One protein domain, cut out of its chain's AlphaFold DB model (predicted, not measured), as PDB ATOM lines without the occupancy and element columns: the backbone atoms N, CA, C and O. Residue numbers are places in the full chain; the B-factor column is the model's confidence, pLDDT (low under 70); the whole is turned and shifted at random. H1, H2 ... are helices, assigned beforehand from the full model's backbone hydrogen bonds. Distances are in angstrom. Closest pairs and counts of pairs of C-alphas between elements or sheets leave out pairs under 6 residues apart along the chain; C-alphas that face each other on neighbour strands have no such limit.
ATOM      1  N   ASP A 257     195.965 169.512 194.999       95.00
ATOM      2  CA  ASP A 257     195.925 168.053 194.888       95.00
ATOM      3  C   ASP A 257     196.729 167.555 193.680       95.00
ATOM      4  O   ASP A 257     197.368 166.509 193.781       95.00
ATOM      5  N   ASP A 258     196.777 168.320 192.582       95.88
ATOM      6  CA  ASP A 258     197.610 167.997 191.416       95.88
ATOM      7  C   ASP A 258     199.102 168.040 191.779       95.88
ATOM      8  O   ASP A 258     199.868 167.141 191.424       95.88
ATOM      9  N   VAL A 259     199.515 169.067 192.534       96.88
ATOM     10  CA  VAL A 259     200.897 169.201 193.021       96.88
ATOM     11  C   VAL A 259     201.231 168.088 194.014       96.88
ATOM     12  O   VAL A 259     202.263 167.428 193.870       96.88
ATOM     13  N   ASP A 260     200.363 167.848 195.000       97.56
ATOM     14  CA  ASP A 260     200.555 166.801 196.008       97.56
ATOM     15  C   ASP A 260     200.642 165.405 195.370       97.56
ATOM     16  O   ASP A 260     201.494 164.605 195.765       97.56
ATOM     17  N   PHE A 261     199.805 165.108 194.370       97.00
ATOM     18  CA  PHE A 261     199.832 163.832 193.655       97.00
ATOM     19  C   PHE A 261     201.131 163.655 192.856       97.00
ATOM     20  O   PHE A 261     201.787 162.618 192.970       97.00
ATOM     21  N   ALA A 262     201.568 164.684 192.123       97.69
ATOM     22  CA  ALA A 262     202.826 164.634 191.378       97.69
ATOM     23  C   ALA A 262     204.042 164.447 192.309       97.69
ATOM     24  O   ALA A 262     204.943 163.646 192.032       97.69
ATOM     25  N   LEU A 263     204.062 165.149 193.450       97.94
ATOM     26  CA  LEU A 263     205.084 164.968 194.483       97.94
ATOM     27  C   LEU A 263     205.043 163.552 195.066       97.94
ATOM     28  O   LEU A 263     206.096 162.935 195.226       97.94
ATOM     29  N   PHE A 264     203.854 163.018 195.349       97.12
ATOM     30  CA  PHE A 264     203.676 161.647 195.823       97.12
ATOM     31  C   PHE A 264     204.269 160.618 194.852       97.12
ATOM     32  O   PHE A 264     205.018 159.741 195.294       97.12
ATOM     33  N   GLU A 265     203.989 160.720 193.551       97.00
ATOM     34  CA  GLU A 265     204.547 159.803 192.548       97.00
ATOM     35  C   GLU A 265     206.078 159.889 192.511       97.00
ATOM     36  O   GLU A 265     206.766 158.863 192.544       97.00
ATOM     37  N   CYS A 266     206.626 161.107 192.533       96.88
ATOM     38  CA  CYS A 266     208.069 161.346 192.549       96.88
ATOM     39  C   CYS A 266     208.748 160.761 193.803       96.88
ATOM     40  O   CYS A 266     209.762 160.062 193.704       96.88
ATOM     41  N   ILE A 267     208.169 160.994 194.986       96.38
ATOM     42  CA  ILE A 267     208.651 160.459 196.267       96.38
ATOM     43  C   ILE A 267     208.561 158.932 196.281       96.38
ATOM     44  O   ILE A 267     209.505 158.273 196.717       96.38
ATOM     45  N   THR A 268     207.460 158.364 195.787       94.88
ATOM     46  CA  THR A 268     207.248 156.912 195.722       94.88
ATOM     47  C   THR A 268     208.266 156.244 194.809       94.88
ATOM     48  O   THR A 268     208.857 155.234 195.194       94.88
ATOM     49  N   ASP A 269     208.532 156.813 193.633       94.00
ATOM     50  CA  ASP A 269     209.559 156.291 192.734       94.00
ATOM     51  C   ASP A 269     210.959 156.373 193.370       94.00
ATOM     52  O   ASP A 269     211.678 155.372 193.368       94.00
ATOM     53  N   MET A 270     211.336 157.505 193.989       93.00
ATOM     54  CA  MET A 270     212.611 157.615 194.719       93.00
ATOM     55  C   MET A 270     212.728 156.557 195.822       93.00
ATOM     56  O   MET A 270     213.726 155.837 195.887       93.00
ATOM     57  N   ARG A 271     211.681 156.421 196.644       91.19
ATOM     58  CA  ARG A 271     211.599 155.444 197.735       91.19
ATOM     59  C   ARG A 271     211.769 154.017 197.221       91.19
ATOM     60  O   ARG A 271     212.556 153.250 197.770       91.19
ATOM     61  N   ASN A 272     211.046 153.650 196.167       89.81
ATOM     62  CA  ASN A 272     211.067 152.295 195.622       89.81
ATOM     63  C   ASN A 272     212.421 151.965 194.978       89.81
ATOM     64  O   ASN A 272     212.897 150.842 195.120       89.81
ATOM     65  N   ARG A 273     213.089 152.934 194.335       86.12
ATOM     66  CA  ARG A 273     214.467 152.748 193.848       86.12
ATOM     67  C   ARG A 273     215.436 152.476 194.995       86.12
ATOM     68  O   ARG A 273     216.245 151.562 194.885       86.12
ATOM     69  N   GLN A 274     215.330 153.221 196.095       83.31
ATOM     70  CA  GLN A 274     216.166 153.013 197.283       83.31
ATOM     71  C   GLN A 274     215.887 151.670 197.977       83.31
ATOM     72  O   GLN A 274     216.814 151.049 198.484       83.31
ATOM     73  N   LEU A 275     214.636 151.194 197.967       81.94
ATOM     74  CA  LEU A 275     214.260 149.878 198.500       81.94
ATOM     75  C   LEU A 275     214.751 148.713 197.627       81.94
ATOM     76  O   LEU A 275     215.236 147.711 198.149       81.94
ATOM     77  N   ASN A 276     214.604 148.829 196.304       72.12
ATOM     78  CA  ASN A 276     214.878 147.740 195.362       72.12
ATOM     79  C   ASN A 276     216.369 147.590 195.043       72.12
ATOM     80  O   ASN A 276     216.835 146.488 194.752       72.12
ATOM     81  N   HIS A 277     217.133 148.679 195.097       59.56
ATOM     82  CA  HIS A 277     218.569 148.620 194.895       59.56
ATOM     83  C   HIS A 277     219.294 148.346 196.219       59.56
ATOM     84  O   HIS A 277     219.461 149.233 197.049       59.56
ATOM     85  N   ARG A 278     219.844 147.130 196.363       46.88
ATOM     86  CA  ARG A 278     220.914 146.840 197.341       46.88
ATOM     87  C   ARG A 278     222.211 147.605 197.055       46.88
ATOM     88  O   ARG A 278     223.122 147.523 197.865       46.88
ATOM     89  N   SER A 279     222.282 148.344 195.950       44.50
ATOM     90  CA  SER A 279     223.425 149.144 195.523       44.50
ATOM     91  C   SER A 279     222.996 150.571 195.215       44.50
ATOM     92  O   SER A 279     222.256 150.801 194.260       44.50
ATOM     93  N   SER A 280     223.451 151.518 196.034       45.28
ATOM     94  CA  SER A 280     223.216 152.960 195.905       45.28
ATOM     95  C   SER A 280     223.294 153.416 194.440       45.28
ATOM     96  O   SER A 280     224.381 153.607 193.893       45.28
ATOM     97  N   SER A 281     222.143 153.602 193.779       44.28
ATOM     98  CA  SER A 281     222.115 154.481 192.614       44.28
ATOM     99  C   SER A 281     222.368 155.865 193.187       44.28
ATOM    100  O   SER A 281     221.493 156.458 193.815       44.28
ATOM    101  N   SER A 282     223.624 156.309 193.097       55.97
ATOM    102  CA  SER A 282     224.035 157.633 193.540       55.97
ATOM    103  C   SER A 282     223.043 158.629 192.957       55.97
ATOM    104  O   SER A 282     223.004 158.811 191.743       55.97
ATOM    105  N   LEU A 283     222.223 159.241 193.811       65.12
ATOM    106  CA  LEU A 283     221.411 160.394 193.452       65.12
ATOM    107  C   LEU A 283     222.390 161.472 192.980       65.12
ATOM    108  O   LEU A 283     223.038 162.138 193.786       65.12
ATOM    109  N   THR A 284     222.591 161.561 191.667       67.12
ATOM    110  CA  THR A 284     223.544 162.492 191.074       67.12
ATOM    111  C   THR A 284     222.928 163.876 191.101       67.12
ATOM    112  O   THR A 284     221.912 164.120 190.452       67.12
ATOM    113  N   CYS A 285     223.540 164.776 191.862       73.06
ATOM    114  CA  CYS A 285     223.173 166.178 191.844       73.06
ATOM    115  C   CYS A 285     223.805 166.865 190.638       73.06
ATOM    116  O   CYS A 285     224.996 166.691 190.374       73.06
ATOM    117  N   SER A 286     223.026 167.682 189.935       81.19
ATOM    118  CA  SER A 286     223.566 168.560 188.906       81.19
ATOM    119  C   SER A 286     224.456 169.635 189.561       81.19
ATOM    120  O   SER A 286     223.944 170.391 190.389       81.19
ATOM    121  N   PRO A 287     225.747 169.790 189.195       81.62
ATOM    122  CA  PRO A 287     226.662 170.736 189.858       81.62
ATOM    123  C   PRO A 287     226.167 172.191 189.885       81.62
ATOM    124  O   PRO A 287     226.422 172.937 190.833       81.62
ATOM    125  N   TYR A 288     225.387 172.597 188.878       85.38
ATOM    126  CA  TYR A 288     224.773 173.925 188.829       85.38
ATOM    127  C   TYR A 288     223.754 174.167 189.960       85.38
ATOM    128  O   TYR A 288     223.522 175.314 190.318       85.38
ATOM    129  N   ARG A 289     223.168 173.122 190.564       88.44
ATOM    130  CA  ARG A 289     222.263 173.248 191.721       88.44
ATOM    131  C   ARG A 289     223.007 173.388 193.054       88.44
ATOM    132  O   ARG A 289     222.372 173.701 194.053       88.44
ATOM    133  N   GLN A 290     224.330 173.199 193.087       87.25
ATOM    134  CA  GLN A 290     225.148 173.256 194.310       87.25
ATOM    135  C   GLN A 290     225.984 174.538 194.435       87.25
ATOM    136  O   GLN A 290     227.052 174.536 195.046       87.25
ATOM    137  N   GLN A 291     225.538 175.645 193.836       86.25
ATOM    138  CA  GLN A 291     226.303 176.890 193.894       86.25
ATOM    139  C   GLN A 291     226.367 177.434 195.328       86.25
ATOM    140  O   GLN A 291     225.329 177.526 195.991       86.25
ATOM    141  N   PRO A 292     227.553 177.844 195.811       89.31
ATOM    142  CA  PRO A 292     227.661 178.485 197.114       89.31
ATOM    143  C   PRO A 292     226.924 179.826 197.087       89.31
ATOM    144  O   PRO A 292     227.057 180.585 196.127       89.31
ATOM    145  N   ARG A 293     226.160 180.137 198.140       91.00
ATOM    146  CA  ARG A 293     225.445 181.415 198.306       91.00
ATOM    147  C   ARG A 293     225.516 181.883 199.751       91.00
ATOM    148  O   ARG A 293     225.231 181.100 200.645       91.00
ATOM    149  N   GLY A 294     225.859 183.148 199.984       92.62
ATOM    150  CA  GLY A 294     225.702 183.777 201.298       92.62
ATOM    151  C   GLY A 294     224.231 184.049 201.646       92.62
ATOM    152  O   GLY A 294     223.414 184.303 200.755       92.62
ATOM    153  N   PHE A 295     223.900 184.051 202.939       95.44
ATOM    154  CA  PHE A 295     222.567 184.380 203.452       95.44
ATOM    155  C   PHE A 295     222.594 185.579 204.393       95.44
ATOM    156  O   PHE A 295     223.448 185.677 205.265       95.44
ATOM    157  N   ILE A 296     221.608 186.460 204.254       94.38
ATOM    158  CA  ILE A 296     221.411 187.610 205.135       94.38
ATOM    159  C   ILE A 296     220.992 187.106 206.513       94.38
ATOM    160  O   ILE A 296     219.928 186.498 206.663       94.38
ATOM    161  N   ASN A 297     221.805 187.405 207.524       91.12
ATOM    162  CA  ASN A 297     221.471 187.135 208.914       91.12
ATOM    163  C   ASN A 297     220.480 188.183 209.418       91.12
ATOM    164  O   ASN A 297     220.800 189.357 209.612       91.12
ATOM    165  N   THR A 298     219.238 187.757 209.609       83.50
ATOM    166  CA  THR A 298     218.160 188.614 210.085       83.50
ATOM    167  C   THR A 298     217.921 188.340 211.559       83.50
ATOM    168  O   THR A 298     217.168 187.432 211.871       83.50
ATOM    169  N   GLN A 299     218.508 189.142 212.451       76.44
ATOM    170  CA  GLN A 299     218.310 189.049 213.908       76.44
ATOM    171  C   GLN A 299     218.491 187.617 214.463       76.44
ATOM    172  O   GLN A 299     217.518 186.910 214.708       76.44
ATOM    173  N   ASN A 300     219.740 187.220 214.729       86.31
ATOM    174  CA  ASN A 300     220.090 185.971 215.426       86.31
ATOM    175  C   ASN A 300     219.688 184.678 214.686       86.31
ATOM    176  O   ASN A 300     219.418 183.663 215.322       86.31
ATOM    177  N   THR A 301     219.687 184.669 213.346       93.56
ATOM    178  CA  THR A 301     219.311 183.486 212.541       93.56
ATOM    179  C   THR A 301     220.496 182.650 212.059       93.56
ATOM    180  O   THR A 301     220.311 181.721 211.270       93.56
ATOM    181  N   CYS A 302     221.716 182.926 212.535       95.31
ATOM    182  CA  CYS A 302     222.920 182.200 212.119       95.31
ATOM    183  C   CYS A 302     222.843 180.692 212.404       95.31
ATOM    184  O   CYS A 302     223.328 179.906 211.595       95.31
ATOM    185  N   TYR A 303     222.168 180.259 213.480       96.06
ATOM    186  CA  TYR A 303     221.944 178.832 213.763       96.06
ATOM    187  C   TYR A 303     221.200 178.131 212.611       96.06
ATOM    188  O   TYR A 303     221.545 177.016 212.227       96.06
ATOM    189  N   PHE A 304     220.210 178.810 212.026       97.00
ATOM    190  CA  PHE A 304     219.381 178.295 210.944       97.00
ATOM    191  C   PHE A 304     220.135 178.315 209.614       97.00
ATOM    192  O   PHE A 304     220.172 177.316 208.895       97.00
ATOM    193  N   ILE A 305     220.786 179.444 209.312       96.88
ATOM    194  CA  ILE A 305     221.614 179.614 208.111       96.88
ATOM    195  C   ILE A 305     222.716 178.555 208.075       96.88
ATOM    196  O   ILE A 305     222.914 177.914 207.045       96.88
ATOM    197  N   ALA A 306     223.394 178.323 209.201       97.88
ATOM    198  CA  ALA A 306     224.453 177.332 209.294       97.88
ATOM    199  C   ALA A 306     223.953 175.914 208.959       97.88
ATOM    200  O   ALA A 306     224.620 175.188 208.212       97.88
ATOM    201  N   CYS A 307     222.760 175.546 209.438       98.31
ATOM    202  CA  CYS A 307     222.110 174.281 209.099       98.31
ATOM    203  C   CYS A 307     221.744 174.191 207.614       98.31
ATOM    204  O   CYS A 307     222.014 173.163 206.993       98.31
ATOM    205  N   LEU A 308     221.199 175.255 207.015       97.81
ATOM    206  CA  LEU A 308     220.914 175.281 205.577       97.81
ATOM    207  C   LEU A 308     222.185 175.101 204.743       97.81
ATOM    208  O   LEU A 308     222.220 174.220 203.892       97.81
ATOM    209  N   GLN A 309     223.247 175.864 205.020       97.00
ATOM    210  CA  GLN A 309     224.525 175.721 204.308       97.00
ATOM    211  C   GLN A 309     225.057 174.290 204.389       97.00
ATOM    212  O   GLN A 309     225.528 173.725 203.405       97.00
ATOM    213  N   SER A 310     224.931 173.680 205.569       97.81
ATOM    214  CA  SER A 310     225.324 172.296 205.786       97.81
ATOM    215  C   SER A 310     224.478 171.322 204.958       97.81
ATOM    216  O   SER A 310     225.039 170.450 204.303       97.81
ATOM    217  N   LEU A 311     223.151 171.472 204.930       97.94
ATOM    218  CA  LEU A 311     222.259 170.597 204.158       97.94
ATOM    219  C   LEU A 311     222.471 170.731 202.645       97.94
ATOM    220  O   LEU A 311     222.627 169.725 201.956       97.94
ATOM    221  N   PHE A 312     222.536 171.959 202.125       96.12
ATOM    222  CA  PHE A 312     222.740 172.221 200.694       96.12
ATOM    223  C   PHE A 312     224.148 171.844 200.203       96.12
ATOM    224  O   PHE A 312     224.360 171.702 198.999       96.12
ATOM    225  N   SER A 313     225.100 171.604 201.111       94.31
ATOM    226  CA  SER A 313     226.406 171.042 200.751       94.31
ATOM    227  C   SER A 313     226.363 169.550 200.405       94.31
ATOM    228  O   SER A 313     227.278 169.053 199.757       94.31
ATOM    229  N   ILE A 314     225.304 168.834 200.799       94.81
ATOM    230  CA  ILE A 314     225.177 167.386 200.618       94.81
ATOM    231  C   ILE A 314     224.602 167.101 199.220       94.81
ATOM    232  O   ILE A 314     223.416 167.366 198.990       94.81
ATOM    233  N   PRO A 315     225.362 166.488 198.287       92.12
ATOM    234  CA  PRO A 315     224.881 166.256 196.922       92.12
ATOM    235  C   PRO A 315     223.605 165.422 196.854       92.12
ATOM    236  O   PRO A 315     222.657 165.798 196.173       92.12
ATOM    237  N   ALA A 316     223.526 164.334 197.620       93.38
ATOM    238  CA  ALA A 316     222.343 163.476 197.627       93.38
ATOM    239  C   ALA A 316     221.076 164.206 198.118       93.38
ATOM    240  O   ALA A 316     219.989 163.953 197.604       93.38
ATOM    241  N   PHE A 317     221.206 165.139 199.068       96.50
ATOM    242  CA  PHE A 317     220.080 165.948 199.541       96.50
ATOM    243  C   PHE A 317     219.604 166.919 198.457       96.50
ATOM    244  O   PHE A 317     218.414 166.971 198.148       96.50
ATOM    245  N   VAL A 318     220.538 167.638 197.825       95.62
ATOM    246  CA  VAL A 318     220.206 168.562 196.733       95.62
ATOM    247  C   VAL A 318     219.625 167.814 195.535       95.62
ATOM    248  O   VAL A 318     218.704 168.320 194.912       95.62
ATOM    249  N   ALA A 319     220.081 166.598 195.236       94.19
ATOM    250  CA  ALA A 319     219.514 165.767 194.175       94.19
ATOM    251  C   ALA A 319     218.050 165.365 194.438       94.19
ATOM    252  O   ALA A 319     217.245 165.358 193.506       94.19
ATOM    253  N   ILE A 320     217.677 165.074 195.694       96.44
ATOM    254  CA  ILE A 320     216.268 164.852 196.071       96.44
ATOM    255  C   ILE A 320     215.453 166.122 195.792       96.44
ATOM    256  O   ILE A 320     214.412 166.053 195.140       96.44
ATOM    257  N   LEU A 321     215.939 167.286 196.237       97.25
ATOM    258  CA  LEU A 321     215.255 168.564 196.018       97.25
ATOM    259  C   LEU A 321     215.181 168.963 194.537       97.25
ATOM    260  O   LEU A 321     214.147 169.459 194.108       97.25
ATOM    261  N   ASP A 322     216.233 168.726 193.752       94.88
ATOM    262  CA  ASP A 322     216.293 168.995 192.307       94.88
ATOM    263  C   ASP A 322     215.241 168.171 191.559       94.88
ATOM    264  O   ASP A 322     214.530 168.681 190.697       94.88
ATOM    265  N   ARG A 323     215.056 166.908 191.959       95.06
ATOM    266  CA  ARG A 323     214.031 166.045 191.374       95.06
ATOM    267  C   ARG A 323     212.612 166.499 191.716       95.06
ATOM    268  O   ARG A 323     211.754 166.511 190.839       95.06
ATOM    269  N   LEU A 324     212.373 166.899 192.965       96.88
ATOM    270  CA  LEU A 324     211.089 167.473 193.386       96.88
ATOM    271  C   LEU A 324     210.825 168.808 192.672       96.88
ATOM    272  O   LEU A 324     209.728 169.020 192.167       96.88
ATOM    273  N   SER A 325     211.843 169.668 192.562       96.06
ATOM    274  CA  SER A 325     211.817 170.919 191.791       96.06
ATOM    275  C   SER A 325     211.405 170.650 190.340       96.06
ATOM    276  O   SER A 325     210.428 171.231 189.872       96.06
ATOM    277  N   ALA A 326     212.052 169.698 189.660       95.31
ATOM    278  CA  ALA A 326     211.710 169.309 188.292       95.31
ATOM    279  C   ALA A 326     210.254 168.831 188.148       95.31
ATOM    280  O   ALA A 326     209.576 169.210 187.192       95.31
ATOM    281  N   THR A 327     209.758 168.036 189.104       96.81
ATOM    282  CA  THR A 327     208.356 167.594 189.139       96.81
ATOM    283  C   THR A 327     207.402 168.780 189.236       96.81
ATOM    284  O   THR A 327     206.487 168.890 188.425       96.81
ATOM    285  N   VAL A 328     207.625 169.697 190.178       97.56
ATOM    286  CA  VAL A 328     206.730 170.845 190.379       97.56
ATOM    287  C   VAL A 328     206.776 171.796 189.180       97.56
ATOM    288  O   VAL A 328     205.733 172.219 188.692       97.56
ATOM    289  N   HIS A 329     207.960 172.060 188.625       96.75
ATOM    290  CA  HIS A 329     208.102 172.822 187.381       96.75
ATOM    291  C   HIS A 329     207.332 172.199 186.209       96.75
ATOM    292  O   HIS A 329     206.730 172.926 185.420       96.75
ATOM    293  N   SER A 330     207.289 170.866 186.118       96.38
ATOM    294  CA  SER A 330     206.480 170.169 185.112       96.38
ATOM    295  C   SER A 330     204.977 170.359 185.324       96.38
ATOM    296  O   SER A 330     204.256 170.468 184.336       96.38
ATOM    297  N   VAL A 331     204.499 170.407 186.573       96.75
ATOM    298  CA  VAL A 331     203.076 170.641 186.888       96.75
ATOM    299  C   VAL A 331     202.651 172.050 186.472       96.75
ATOM    300  O   VAL A 331     201.608 172.219 185.850       96.75
ATOM    301  N   PHE A 332     203.479 173.057 186.763       95.94
ATOM    302  CA  PHE A 332     203.201 174.446 186.382       95.94
ATOM    303  C   PHE A 332     203.559 174.775 184.926       95.94
ATOM    304  O   PHE A 332     203.223 175.860 184.464       95.94
ATOM    305  N   ALA A 333     204.221 173.859 184.206       94.56
ATOM    306  CA  ALA A 333     204.759 174.070 182.859       94.56
ATOM    307  C   ALA A 333     205.668 175.315 182.743       94.56
ATOM    308  O   ALA A 333     205.674 176.002 181.725       94.56
ATOM    309  N   GLU A 334     206.456 175.585 183.786       92.25
ATOM    310  CA  GLU A 334     207.281 176.790 183.921       92.25
ATOM    311  C   GLU A 334     208.720 176.437 184.298       92.25
ATOM    312  O   GLU A 334     208.982 175.385 184.876       92.25
ATOM    313  N   VAL A 335     209.677 177.317 183.995       91.69
ATOM    314  CA  VAL A 335     211.109 177.140 184.318       91.69
ATOM    315  C   VAL A 335     211.630 178.310 185.151       91.69
ATOM    316  O   VAL A 335     210.996 179.357 185.248       91.69
ATOM    317  N   GLY A 336     212.807 178.169 185.756       91.81
ATOM    318  CA  GLY A 336     213.413 179.234 186.550       91.81
ATOM    319  C   GLY A 336     213.031 179.159 188.025       91.81
ATOM    320  O   GLY A 336     213.653 178.404 188.761       91.81
ATOM    321  N   CYS A 337     212.083 179.981 188.480       92.81
ATOM    322  CA  CYS A 337     211.754 180.107 189.903       92.81
ATOM    323  C   CYS A 337     210.248 179.987 190.148       92.81
ATOM    324  O   CYS A 337     209.457 180.728 189.564       92.81
ATOM    325  N   LEU A 338     209.857 179.097 191.062       94.88
ATOM    326  CA  LEU A 338     208.452 178.825 191.380       94.88
ATOM    327  C   LEU A 338     207.825 179.795 192.393       94.88
ATOM    328  O   LEU A 338     206.637 179.673 192.682       94.88
ATOM    329  N   ARG A 339     208.577 180.765 192.938       93.19
ATOM    330  CA  ARG A 339     208.161 181.611 194.080       93.19
ATOM    331  C   ARG A 339     206.786 182.266 193.910       93.19
ATOM    332  O   ARG A 339     206.040 182.365 194.881       93.19
ATOM    333  N   ASN A 340     206.479 182.711 192.692       92.81
ATOM    334  CA  ASN A 340     205.243 183.427 192.360       92.81
ATOM    335  C   ASN A 340     204.108 182.506 191.882       92.81
ATOM    336  O   ASN A 340     202.987 182.979 191.730       92.81
ATOM    337  N   LEU A 341     204.400 181.231 191.609       94.44
ATOM    338  CA  LEU A 341     203.469 180.270 191.010       94.44
ATOM    339  C   LEU A 341     203.022 179.227 192.026       94.44
ATOM    340  O   LEU A 341     201.832 179.032 192.239       94.44
ATOM    341  N   TRP A 342     203.981 178.588 192.695       96.38
ATOM    342  CA  TRP A 342     203.693 177.646 193.759       96.38
ATOM    343  C   TRP A 342     203.449 178.435 195.036       96.38
ATOM    344  O   TRP A 342     204.375 178.692 195.803       96.38
ATOM    345  N   THR A 343     202.227 178.909 195.238       95.38
ATOM    346  CA  THR A 343     201.800 179.646 196.432       95.38
ATOM    347  C   THR A 343     201.533 178.696 197.605       95.38
ATOM    348  O   THR A 343     201.692 177.481 197.504       95.38
ATOM    349  N   GLU A 344     201.219 179.240 198.777       94.56
ATOM    350  CA  GLU A 344     201.044 178.442 200.003       94.56
ATOM    351  C   GLU A 344     199.763 177.617 200.015       94.56
ATOM    352  O   GLU A 344     199.746 176.508 200.539       94.56
ATOM    353  N   ASP A 345     198.701 178.151 199.422       94.06
ATOM    354  CA  ASP A 345     197.427 177.466 199.214       94.06
ATOM    355  C   ASP A 345     197.562 176.229 198.313       94.06
ATOM    356  O   ASP A 345     196.744 175.319 198.406       94.06
ATOM    357  N   LEU A 346     198.634 176.156 197.518       95.62
ATOM    358  CA  LEU A 346     198.995 175.014 196.676       95.62
ATOM    359  C   LEU A 346     199.989 174.043 197.346       95.62
ATOM    360  O   LEU A 346     200.486 173.127 196.694       95.62
ATOM    361  N   ALA A 347     200.333 174.255 198.621       94.88
ATOM    362  CA  ALA A 347     201.269 173.416 199.379       94.88
ATOM    363  C   ALA A 347     200.811 173.189 200.822       94.88
ATOM    364  O   ALA A 347     201.605 173.253 201.763       94.88
ATOM    365  N   VAL A 348     199.516 172.927 201.009       92.81
ATOM    366  CA  VAL A 348     198.933 172.727 202.344       92.81
ATOM    367  C   VAL A 348     199.543 171.507 203.044       92.81
ATOM    368  O   VAL A 348     199.781 171.548 204.251       92.81
ATOM    369  N   THR A 349     199.826 170.438 202.292       94.88
ATOM    370  CA  THR A 349     200.407 169.191 202.820       94.88
ATOM    371  C   THR A 349     201.932 169.252 202.947       94.88
ATOM    372  O   THR A 349     202.509 168.539 203.765       94.88
ATOM    373  N   THR A 350     202.593 170.092 202.144       97.06
ATOM    374  CA  THR A 350     204.056 170.107 201.969       97.06
ATOM    375  C   THR A 350     204.707 171.494 202.143       97.06
ATOM    376  O   THR A 350     205.522 171.913 201.311       97.06
ATOM    377  N   PRO A 351     204.378 172.262 203.201       97.88
ATOM    378  CA  PRO A 351     204.829 173.643 203.319       97.88
ATOM    379  C   PRO A 351     206.347 173.789 203.532       97.88
ATOM    380  O   PRO A 351     206.934 174.711 202.961       97.88
ATOM    381  N   ILE A 352     207.019 172.916 204.299       98.19
ATOM    382  CA  ILE A 352     208.485 172.966 204.442       98.19
ATOM    383  C   ILE A 352     209.178 172.474 203.177       98.19
ATOM    384  O   ILE A 352     210.121 173.124 202.720       98.19
ATOM    385  N   LEU A 353     208.711 171.374 202.580       98.44
ATOM    386  CA  LEU A 353     209.259 170.862 201.323       98.44
ATOM    387  C   LEU A 353     209.189 171.934 200.228       98.44
ATOM    388  O   LEU A 353     210.192 172.180 199.553       98.44
ATOM    389  N   ARG A 354     208.060 172.648 200.126       98.31
ATOM    390  CA  ARG A 354     207.918 173.816 199.253       98.31
ATOM    391  C   ARG A 354     209.008 174.848 199.504       98.31
ATOM    392  O   ARG A 354     209.677 175.261 198.561       98.31
ATOM    393  N   LEU A 355     209.208 175.278 200.749       98.50
ATOM    394  CA  LEU A 355     210.205 176.307 201.055       98.50
ATOM    395  C   LEU A 355     211.636 175.867 200.710       98.50
ATOM    396  O   LEU A 355     212.422 176.700 200.261       98.50
ATOM    397  N   PHE A 356     211.975 174.586 200.868       98.50
ATOM    398  CA  PHE A 356     213.275 174.048 200.452       98.50
ATOM    399  C   PHE A 356     213.464 174.052 198.933       98.50
ATOM    400  O   PHE A 356     214.532 174.437 198.460       98.50
ATOM    401  N   VAL A 357     212.441 173.661 198.168       97.88
ATOM    402  CA  VAL A 357     212.480 173.702 196.696       97.88
ATOM    403  C   VAL A 357     212.588 175.144 196.195       97.88
ATOM    404  O   VAL A 357     213.448 175.438 195.371       97.88
ATOM    405  N   LEU A 358     211.793 176.065 196.750       97.75
ATOM    406  CA  LEU A 358     211.870 177.489 196.410       97.75
ATOM    407  C   LEU A 358     213.238 178.083 196.737       97.75
ATOM    408  O   LEU A 358     213.790 178.841 195.945       97.75
ATOM    409  N   LEU A 359     213.805 177.715 197.886       97.38
ATOM    410  CA  LEU A 359     215.149 178.131 198.254       97.38
ATOM    411  C   LEU A 359     216.198 177.578 197.279       97.38
ATOM    412  O   LEU A 359     217.138 178.290 196.931       97.38
ATOM    413  N   LEU A 360     216.042 176.337 196.812       95.94
ATOM    414  CA  LEU A 360     216.939 175.774 195.808       95.94
ATOM    415  C   LEU A 360     216.863 176.556 194.485       95.94
ATOM    416  O   LEU A 360     217.905 176.802 193.881       95.94
ATOM    417  N   ASP A 361     215.672 176.973 194.052       94.75
ATOM    418  CA  ASP A 361     215.497 177.833 192.872       94.75
ATOM    419  C   ASP A 361     216.080 179.247 193.088       94.75
ATOM    420  O   ASP A 361     216.655 179.831 192.169       94.75
ATOM    421  N   ASP A 362     215.984 179.802 194.302       93.19
ATOM    422  CA  ASP A 362     216.583 181.099 194.662       93.19
ATOM    423  C   ASP A 362     218.131 181.035 194.663       93.19
ATOM    424  O   ASP A 362     218.822 181.997 194.288       93.19
ATOM    425  N   ILE A 363     218.695 179.891 195.075       91.38
ATOM    426  CA  ILE A 363     220.134 179.589 194.999       91.38
ATOM    427  C   ILE A 363     220.571 179.470 193.542       91.38
ATOM    428  O   ILE A 363     221.528 180.136 193.136       91.38
ATOM    429  N   SER A 364     219.862 178.649 192.770       90.62
ATOM    430  CA  SER A 364     220.073 178.468 191.341       90.62
ATOM    431  C   SER A 364     218.751 178.116 190.650       90.62
ATOM    432  O   SER A 364     218.261 176.998 190.837       90.62
ATOM    433  N   PRO A 365     218.225 179.002 189.782       92.19
ATOM    434  CA  PRO A 365     216.973 178.762 189.074       92.19
ATOM    435  C   PRO A 365     217.001 177.458 188.271       92.19
ATOM    436  O   PRO A 365     218.018 177.133 187.646       92.19
ATOM    437  N   TYR A 366     215.881 176.737 188.259       92.56
ATOM    438  CA  TYR A 366     215.736 175.483 187.532       92.56
ATOM    439  C   TYR A 366     215.855 175.692 186.023       92.56
ATOM    440  O   TYR A 366     215.209 176.567 185.437       92.56
ATOM    441  N   LYS A 367     216.673 174.856 185.381       89.62
ATOM    442  CA  LYS A 367     216.900 174.876 183.936       89.62
ATOM    443  C   LYS A 367     216.831 173.444 183.402       89.62
ATOM    444  O   LYS A 367     217.797 172.695 183.581       89.62
ATOM    445  N   PRO A 368     215.726 173.040 182.748       81.75
ATOM    446  CA  PRO A 368     215.643 171.712 182.154       81.75
ATOM    447  C   PRO A 368     216.698 171.579 181.050       81.75
ATOM    448  O   PRO A 368     216.962 172.528 180.311       81.75
ATOM    449  N   ASN A 369     217.304 170.398 180.934       71.81
ATOM    450  CA  ASN A 369     218.307 170.075 179.913       71.81
ATOM    451  C   ASN A 369     219.603 170.900 179.963       71.81
ATOM    452  O   ASN A 369     220.293 170.970 178.950       71.81
ATOM    453  N   GLN A 370     219.982 171.499 181.099       67.75
ATOM    454  CA  GLN A 370     221.393 171.836 181.306       67.75
ATOM    455  C   GLN A 370     222.150 170.551 181.682       67.75
ATOM    456  O   GLN A 370     222.017 170.090 182.818       67.75
ATOM    457  N   PRO A 371     222.931 169.943 180.763       51.78
ATOM    458  CA  PRO A 371     223.746 168.794 181.119       51.78
ATOM    459  C   PRO A 371     224.873 169.292 182.018       51.78
ATOM    460  O   PRO A 371     225.507 170.278 181.652       51.78
ATOM    461  N   ASN A 372     225.101 168.634 183.165       52.31
ATOM    462  CA  ASN A 372     226.290 168.781 184.022       52.31
ATOM    463  C   ASN A 372     226.936 170.171 183.925       52.31
ATOM    464  O   ASN A 372     228.080 170.292 183.487       52.31
ATOM    465  N   GLY A 373     226.146 171.217 184.195       45.06
ATOM    466  CA  GLY A 373     226.509 172.587 183.857       45.06
ATOM    467  C   GLY A 373     227.723 173.040 184.652       45.06
ATOM    468  O   GLY A 373     227.554 173.573 185.741       45.06
ATOM    469  N   GLY A 374     228.911 172.823 184.087       51.03
ATOM    470  CA  GLY A 374     230.198 173.288 184.587       51.03
ATOM    471  C   GLY A 374     230.634 172.682 185.921       51.03
ATOM    472  O   GLY A 374     229.845 172.231 186.746       51.03
ATOM    473  N   GLN A 375     231.942 172.705 186.148       53.88
ATOM    474  CA  GLN A 375     232.514 172.597 187.487       53.88
ATOM    475  C   GLN A 375     231.887 173.674 188.391       53.88
ATOM    476  O   GLN A 375     231.499 174.732 187.886       53.88
ATOM    477  N   LEU A 376     231.780 173.425 189.706       61.00
ATOM    478  CA  LEU A 376     231.434 174.470 190.680       61.00
ATOM    479  C   LEU A 376     232.242 175.726 190.331       61.00
ATOM    480  O   LEU A 376     233.472 175.668 190.309       61.00
ATOM    481  N   ALA A 377     231.560 176.823 189.992       61.50
ATOM    482  CA  ALA A 377     232.204 178.058 189.565       61.50
ATOM    483  C   ALA A 377     232.777 178.764 190.799       61.50
ATOM    484  O   ALA A 377     232.255 179.768 191.274       61.50
ATOM    485  N   LEU A 378     233.830 178.176 191.361       63.00
ATOM    486  CA  LEU A 378     234.596 178.742 192.451       63.00
ATOM    487  C   LEU A 378     235.668 179.636 191.821       63.00
ATOM    488  O   LEU A 378     236.528 179.119 191.105       63.00
ATOM    489  N   PRO A 379     235.644 180.957 192.063       60.53
ATOM    490  CA  PRO A 379     236.753 181.828 191.704       60.53
ATOM    491  C   PRO A 379     238.070 181.231 192.214       60.53
ATOM    492  O   PRO A 379     238.118 180.641 193.299       60.53
ATOM    493  N   ASN A 380     239.135 181.364 191.425       55.28
ATOM    494  CA  ASN A 380     240.459 180.849 191.789       55.28
ATOM    495  C   ASN A 380     241.135 181.662 192.905       55.28
ATOM    496  O   ASN A 380     242.182 181.253 193.400       55.28
ATOM    497  N   ASP A 381     240.532 182.775 193.318       58.84
ATOM    498  CA  ASP A 381     241.080 183.659 194.336       58.84
ATOM    499  C   ASP A 381     240.882 183.084 195.746       58.84
ATOM    500  O   ASP A 381     239.829 182.543 196.095       58.84
ATOM    501  N   PHE A 382     241.920 183.213 196.572       55.72
ATOM    502  CA  PHE A 382     241.843 182.948 198.006       55.72
ATOM    503  C   PHE A 382     241.061 184.070 198.699       55.72
ATOM    504  O   PHE A 382     241.286 185.250 198.423       55.72
ATOM    505  N   GLY A 383     240.180 183.718 199.639       68.06
ATOM    506  CA  GLY A 383     239.389 184.690 200.397       68.06
ATOM    507  C   GLY A 383     237.931 184.766 199.949       68.06
ATOM    508  O   GLY A 383     237.303 183.731 199.740       68.06
ATOM    509  N   TYR A 384     237.363 185.975 199.899       74.00
ATOM    510  CA  TYR A 384     235.929 186.196 199.679       74.00
ATOM    511  C   TYR A 384     235.477 185.748 198.282       74.00
ATOM    512  O   TYR A 384     236.000 186.212 197.272       74.00
ATOM    513  N   ILE A 385     234.454 184.897 198.234       75.25
ATOM    514  CA  ILE A 385     233.830 184.405 197.006       75.25
ATOM    515  C   ILE A 385     232.627 185.295 196.669       75.25
ATOM    516  O   ILE A 385     231.671 185.340 197.449       75.25
ATOM    517  N   PRO A 386     232.596 185.955 195.496       73.94
ATOM    518  CA  PRO A 386     231.404 186.644 195.020       73.94
ATOM    519  C   PRO A 386     230.310 185.631 194.652       73.94
ATOM    520  O   PRO A 386     230.233 185.145 193.528       73.94
ATOM    521  N   THR A 387     229.424 185.319 195.595       78.06
ATOM    522  CA  THR A 387     228.317 184.369 195.390       78.06
ATOM    523  C   THR A 387     227.039 185.031 194.853       78.06
ATOM    524  O   THR A 387     225.930 184.603 195.158       78.06
ATOM    525  N   GLY A 388     227.149 186.148 194.132       81.94
ATOM    526  CA  GLY A 388     225.997 186.998 193.809       81.94
ATOM    527  C   GLY A 388     225.355 187.644 195.048       81.94
ATOM    528  O   GLY A 388     225.944 187.682 196.128       81.94
ATOM    529  N   LYS A 389     224.137 188.182 194.897       87.38
ATOM    530  CA  LYS A 389     223.421 188.862 195.991       87.38
ATOM    531  C   LYS A 389     223.115 187.874 197.133       87.38
ATOM    532  O   LYS A 389     222.530 186.826 196.839       87.38
ATOM    533  N   PRO A 390     223.440 188.193 198.400       90.62
ATOM    534  CA  PRO A 390     223.051 187.363 199.535       90.62
ATOM    535  C   PRO A 390     221.537 187.141 199.588       90.62
ATOM    536  O   PRO A 390     220.745 188.051 199.317       90.62
ATOM    537  N   LEU A 391     221.133 185.916 199.912       93.81
ATOM    538  CA  LEU A 391     219.731 185.514 199.946       93.81
ATOM    539  C   LEU A 391     219.121 185.766 201.321       93.81
ATOM    540  O   LEU A 391     219.767 185.585 202.348       93.81
ATOM    541  N   LYS A 392     217.845 186.141 201.356       93.38
ATOM    542  CA  LYS A 392     217.080 186.210 202.602       93.38
ATOM    543  C   LYS A 392     216.237 184.948 202.733       93.38
ATOM    544  O   LYS A 392     215.449 184.644 201.843       93.38
ATOM    545  N   VAL A 393     216.385 184.248 203.853       92.88
ATOM    546  CA  VAL A 393     215.556 183.085 204.185       92.88
ATOM    547  C   VAL A 393     214.095 183.515 204.353       92.88
ATOM    548  O   VAL A 393     213.810 184.569 204.928       92.88
ATOM    549  N   ASP A 394     213.160 182.697 203.861       94.19
ATOM    550  CA  ASP A 394     211.733 182.939 204.069       94.19
ATOM    551  C   ASP A 394     211.381 182.834 205.567       94.19
ATOM    552  O   ASP A 394     211.631 181.791 206.178       94.19
ATOM    553  N   PRO A 395     210.778 183.867 206.185       92.69
ATOM    554  CA  PRO A 395     210.441 183.834 207.605       92.69
ATOM    555  C   PRO A 395     209.458 182.713 207.993       92.69
ATOM    556  O   PRO A 395     209.360 182.375 209.174       92.69
ATOM    557  N   LYS A 396     208.741 182.108 207.036       93.75
ATOM    558  CA  LYS A 396     207.809 181.001 207.302       93.75
ATOM    559  C   LYS A 396     208.491 179.744 207.818       93.75
ATOM    560  O   LYS A 396     207.852 179.005 208.568       93.75
ATOM    561  N   PHE A 397     209.772 179.537 207.496       95.00
ATOM    562  CA  PHE A 397     210.558 178.455 208.089       95.00
ATOM    563  C   PHE A 397     210.469 178.486 209.619       95.00
ATOM    564  O   PHE A 397     210.198 177.461 210.238       95.00
ATOM    565  N   PHE A 398     210.603 179.668 210.229       93.38
ATOM    566  CA  PHE A 398     210.575 179.801 211.685       93.38
ATOM    567  C   PHE A 398     209.199 179.468 212.267       93.38
ATOM    568  O   PHE A 398     209.113 178.718 213.234       93.38
ATOM    569  N   SER A 399     208.112 179.950 211.653       91.56
ATOM    570  CA  SER A 399     206.759 179.647 212.137       91.56
ATOM    571  C   SER A 399     206.385 178.172 211.998       91.56
ATOM    572  O   SER A 399     205.763 177.620 212.901       91.56
ATOM    573  N   LEU A 400     206.768 177.535 210.889       92.81
ATOM    574  CA  LEU A 400     206.433 176.137 210.604       92.81
ATOM    575  C   LEU A 400     207.246 175.169 211.469       92.81
ATOM    576  O   LEU A 400     206.718 174.164 211.924       92.81
ATOM    577  N   LEU A 401     208.506 175.506 211.759       92.69
ATOM    578  CA  LEU A 401     209.384 174.709 212.621       92.69
ATOM    579  C   LEU A 401     209.252 175.068 214.106       92.69
ATOM    580  O   LEU A 401     209.967 174.510 214.941       92.69
ATOM    581  N   THR A 402     208.342 175.984 214.456       90.25
ATOM    582  CA  THR A 402     208.131 176.499 215.821       90.25
ATOM    583  C   THR A 402     209.403 177.074 216.459       90.25
ATOM    584  O   THR A 402     209.636 176.928 217.655       90.25
ATOM    585  N   LEU A 403     210.240 177.724 215.649       88.19
ATOM    586  CA  LEU A 403     211.446 178.417 216.095       88.19
ATOM    587  C   LEU A 403     211.094 179.847 216.517       88.19
ATOM    588  O   LEU A 403     210.377 180.558 215.806       88.19
ATOM    589  N   GLU A 404     211.619 180.292 217.657       82.19
ATOM    590  CA  GLU A 404     211.363 181.648 218.142       82.19
ATOM    591  C   GLU A 404     212.144 182.670 217.313       82.19
ATOM    592  O   GLU A 404     213.375 182.706 217.311       82.19
ATOM    593  N   VAL A 405     211.415 183.529 216.605       76.44
ATOM    594  CA  VAL A 405     212.008 184.577 215.768       76.44
ATOM    595  C   VAL A 405     212.798 185.560 216.638       76.44
ATOM    596  O   VAL A 405     212.331 185.982 217.697       76.44
ATOM    597  N   GLY A 406     213.990 185.947 216.179       77.50
ATOM    598  CA  GLY A 406     214.837 186.943 216.840       77.50
ATOM    599  C   GLY A 406     215.663 186.416 218.019       77.50
ATOM    600  O   GLY A 406     216.435 187.182 218.597       77.50
ATOM    601  N   HIS A 407     215.538 185.135 218.369       80.75
ATOM    602  CA  HIS A 407     216.268 184.514 219.474       80.75
ATOM    603  C   HIS A 407     217.355 183.577 218.944       80.75
ATOM    604  O   HIS A 407     217.156 182.891 217.942       80.75
ATOM    605  N   GLU A 408     218.506 183.540 219.621       84.75
ATOM    606  CA  GLU A 408     219.500 182.494 219.373       84.75
ATOM    607  C   GLU A 408     218.900 181.135 219.764       84.75
ATOM    608  O   GLU A 408     218.288 181.003 220.824       84.75
ATOM    609  N   GLN A 409     219.066 180.133 218.903       90.38
ATOM    610  CA  GLN A 409     218.555 178.778 219.110       90.38
ATOM    611  C   GLN A 409     219.677 177.751 218.941       90.38
ATOM    612  O   GLN A 409     220.754 178.037 218.405       90.38
ATOM    613  N   ASP A 410     219.415 176.529 219.393       93.12
ATOM    614  CA  ASP A 410     220.326 175.407 219.216       93.12
ATOM    615  C   ASP A 410     220.315 174.917 217.757       93.12
ATOM    616  O   ASP A 410     219.275 174.531 217.215       93.12
ATOM    617  N   ALA A 411     221.480 174.918 217.104       95.56
ATOM    618  CA  ALA A 411     221.591 174.491 215.710       95.56
ATOM    619  C   ALA A 411     221.275 172.996 215.510       95.56
ATOM    620  O   ALA A 411     220.745 172.622 214.465       95.56
ATOM    621  N   ALA A 412     221.554 172.132 216.489       94.19
ATOM    622  CA  ALA A 412     221.279 170.703 216.373       94.19
ATOM    623  C   ALA A 412     219.778 170.409 216.507       94.19
ATOM    624  O   ALA A 412     219.248 169.623 215.720       94.19
ATOM    625  N   ASP A 413     219.075 171.101 217.415       93.75
ATOM    626  CA  ASP A 413     217.606 171.040 217.496       93.75
ATOM    627  C   ASP A 413     216.971 171.558 216.198       93.75
ATOM    628  O   ASP A 413     216.114 170.907 215.601       93.75
ATOM    629  N   CYS A 414     217.470 172.684 215.679       96.56
ATOM    630  CA  CYS A 414     217.045 173.217 214.388       96.56
ATOM    631  C   CYS A 414     217.258 172.219 213.235       96.56
ATOM    632  O   CYS A 414     216.356 172.030 212.419       96.56
ATOM    633  N   MET A 415     218.432 171.581 213.149       97.75
ATOM    634  CA  MET A 415     218.726 170.568 212.129       97.75
ATOM    635  C   MET A 415     217.765 169.378 212.232       97.75
ATOM    636  O   MET A 415     217.200 168.948 211.227       97.75
ATOM    637  N   SER A 416     217.546 168.879 213.452       95.19
ATOM    638  CA  SER A 416     216.625 167.774 213.718       95.19
ATOM    639  C   SER A 416     215.201 168.107 213.261       95.19
ATOM    640  O   SER A 416     214.590 167.321 212.537       95.19
ATOM    641  N   ARG A 417     214.696 169.304 213.591       95.62
ATOM    642  CA  ARG A 417     213.366 169.773 213.168       95.62
ATOM    643  C   ARG A 417     213.242 169.895 211.653       95.62
ATOM    644  O   ARG A 417     212.227 169.483 211.106       95.62
ATOM    645  N   LEU A 418     214.263 170.425 210.972       98.00
ATOM    646  CA  LEU A 418     214.270 170.550 209.508       98.00
ATOM    647  C   LEU A 418     214.109 169.186 208.826       98.00
ATOM    648  O   LEU A 418     213.249 169.021 207.964       98.00
ATOM    649  N   ILE A 419     214.920 168.208 209.230       97.38
ATOM    650  CA  ILE A 419     214.929 166.869 208.625       97.38
ATOM    651  C   ILE A 419     213.666 166.095 208.996       97.38
ATOM    652  O   ILE A 419     213.054 165.477 208.126       97.38
ATOM    653  N   THR A 420     213.251 166.167 210.262       94.75
ATOM    654  CA  THR A 420     212.035 165.500 210.744       94.75
ATOM    655  C   THR A 420     210.807 166.033 210.016       94.75
ATOM    656  O   THR A 420     210.042 165.241 209.480       94.75
ATOM    657  N   GLN A 421     210.655 167.354 209.886       96.69
ATOM    658  CA  GLN A 421     209.498 167.941 209.208       96.69
ATOM    659  C   GLN A 421     209.476 167.616 207.705       96.69
ATOM    660  O   GLN A 421     208.424 167.282 207.166       96.69
ATOM    661  N   LEU A 422     210.632 167.622 207.026       97.75
ATOM    662  CA  LEU A 422     210.730 167.145 205.638       97.75
ATOM    663  C   LEU A 422     210.318 165.671 205.510       97.75
ATOM    664  O   LEU A 422     209.598 165.303 204.581       97.75
ATOM    665  N   HIS A 423     210.773 164.822 206.432       96.12
ATOM    666  CA  HIS A 423     210.389 163.416 206.474       96.12
ATOM    667  C   HIS A 423     208.879 163.247 206.706       96.12
ATOM    668  O   HIS A 423     208.238 162.494 205.973       96.12
ATOM    669  N   GLU A 424     208.301 163.965 207.667       95.00
ATOM    670  CA  GLU A 424     206.879 163.890 208.009       95.00
ATOM    671  C   GLU A 424     205.969 164.340 206.863       95.00
ATOM    672  O   GLU A 424     204.976 163.670 206.585       95.00
ATOM    673  N   GLU A 425     206.316 165.416 206.151       97.06
ATOM    674  CA  GLU A 425     205.550 165.887 204.990       97.06
ATOM    675  C   GLU A 425     205.581 164.874 203.838       97.06
ATOM    676  O   GLU A 425     204.539 164.540 203.268       97.06
ATOM    677  N   MET A 426     206.752 164.295 203.542       97.12
ATOM    678  CA  MET A 426     206.858 163.225 202.543       97.12
ATOM    679  C   MET A 426     206.068 161.977 202.953       97.12
ATOM    680  O   MET A 426     205.393 161.364 202.126       97.12
ATOM    681  N   ALA A 427     206.122 161.597 204.231       94.69
ATOM    682  CA  ALA A 427     205.359 160.473 204.763       94.69
ATOM    683  C   ALA A 427     203.845 160.738 204.730       94.69
ATOM    684  O   ALA A 427     203.060 159.824 204.469       94.69
ATOM    685  N   CYS A 428     203.422 161.987 204.947       94.81
ATOM    686  CA  CYS A 428     202.028 162.396 204.834       94.81
ATOM    687  C   CYS A 428     201.494 162.150 203.416       94.81
ATOM    688  O   CYS A 428     200.449 161.513 203.270       94.81
ATOM    689  N   LEU A 429     202.247 162.547 202.383       95.31
ATOM    690  CA  LEU A 429     201.897 162.272 200.985       95.31
ATOM    691  C   LEU A 429     201.804 160.769 200.690       95.31
ATOM    692  O   LEU A 429     200.810 160.315 200.123       95.31
ATOM    693  N   LEU A 430     202.800 159.986 201.123       93.19
ATOM    694  CA  LEU A 430     202.808 158.529 200.932       93.19
ATOM    695  C   LEU A 430     201.574 157.851 201.531       93.19
ATOM    696  O   LEU A 430     201.034 156.925 200.935       93.19
ATOM    697  N   ARG A 431     201.115 158.317 202.696       91.69
ATOM    698  CA  ARG A 431     199.922 157.787 203.367       91.69
ATOM    699  C   ARG A 431     198.633 158.249 202.709       91.69
ATOM    700  O   ARG A 431     197.705 157.456 202.590       91.69
ATOM    701  N   ARG A 432     198.575 159.518 202.300       91.50
ATOM    702  CA  ARG A 432     197.393 160.126 201.681       91.50
ATOM    703  C   ARG A 432     196.992 159.406 200.393       91.50
ATOM    704  O   ARG A 432     195.802 159.212 200.172       91.50
ATOM    705  N   PHE A 433     197.968 158.991 199.589       89.38
ATOM    706  CA  PHE A 433     197.743 158.331 198.298       89.38
ATOM    707  C   PHE A 433     198.098 156.837 198.299       89.38
ATOM    708  O   PHE A 433     198.180 156.216 197.238       89.38
ATOM    709  N   LYS A 434     198.297 156.232 199.479       81.31
ATOM    710  CA  LYS A 434     198.533 154.789 199.593       81.31
ATOM    711  C   LYS A 434     197.328 154.046 198.996       81.31
ATOM    712  O   LYS A 434     196.205 154.295 199.444       81.31
TER     713      LYS A 434
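AT A GLANCE: This is residues 257 to 434 of the 711 residues of the protein "USP domain-containing protein" of Mesocestoides corti (UniProt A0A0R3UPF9). Four helices make a rough ring: H4 and H7 are two of its sides, H1 joins them at one end, and H3 joins them at the other, turning a corner into H4. H5 bridges H4 and H7, nearest to the middle, while the short H2 packs on H4, the short H6 packs on H5, and a long loop, residues 364 to 395, reaches up to 29 A from the mean of the C-alphas. The printed part has 178 residues with seven named helices, H1 to H7 in that order, and no named strand; its class is all helix. It is compact, with a radius of gyration of the C-alphas of 16.5 A and spans of 48 by 39 by 36 A.

HOW THE PARTS SIT: H1, residues 257 to 276, touches H4, residues 315 to 332, at Leu 263 and Leu 324, their closest C-alphas, 6.6 A apart; they run opposite ways at a shallow tilt of 34 degrees, only just short of steep. H2, residues 287 to 290, touches H4, with the closest C-alphas, those of Arg 289 and Val 318, 7.2 A apart. H3, residues 302 to 312, and H4 only just touch, and only at the corner, with 3 pairs of C-alphas within 8 A, the closest those of Phe 312 and Val 318 at 6.0 A. H4 is the hub, touching four helices. The fourth is H5, residues 351 to 363, about perpendicular to it at 81 degrees; the closest C-alphas, Ser 325 and Val 357, are 5.7 A apart. H6, residues 396 to 400, touches H5, closest at the C-alphas of Ile 352 and Phe 397, 6.9 A apart. H7, residues 411 to 432, touches three helices, with closest C-alphas Tyr 303 of H3 and Ala 411 at 4.8 A, Leu 353 of H5 and Leu 422 at 5.9 A, and Phe 264 of H1 and Leu 429 at 5.5 A. H4 and H7 are apart. Every O i to N i+4 pair is within hydrogen-bond range in H1, H3, H4, H5, H6 and H7; H2 is too short for one, and its 1 O i to N i+3 pair is within range.

IN THESE COORDINATES: H1 begins at C-alpha 257 (195.925, 168.053, 194.888) and is 27.8 A long. H2 measures 5.3 A, H3 15.2 A, H4 25.5 A, H5 18.4 A and H6 6.0 A. H7, 31.4 A, ends at C-alpha 432 (197.393, 160.126, 201.681).

THE WHOLE: The C-alphas farthest apart, Asp 381 and Lys 434, are 51.7 A apart. The printed part has no cut. The links H2 to H3, H4 to H5 and H5 to H6 are long. Residues 275 to 280 stand free. The mean pLDDT of the printed part is 87.8; residues 277 to 284 and 370 to 383 are under 70.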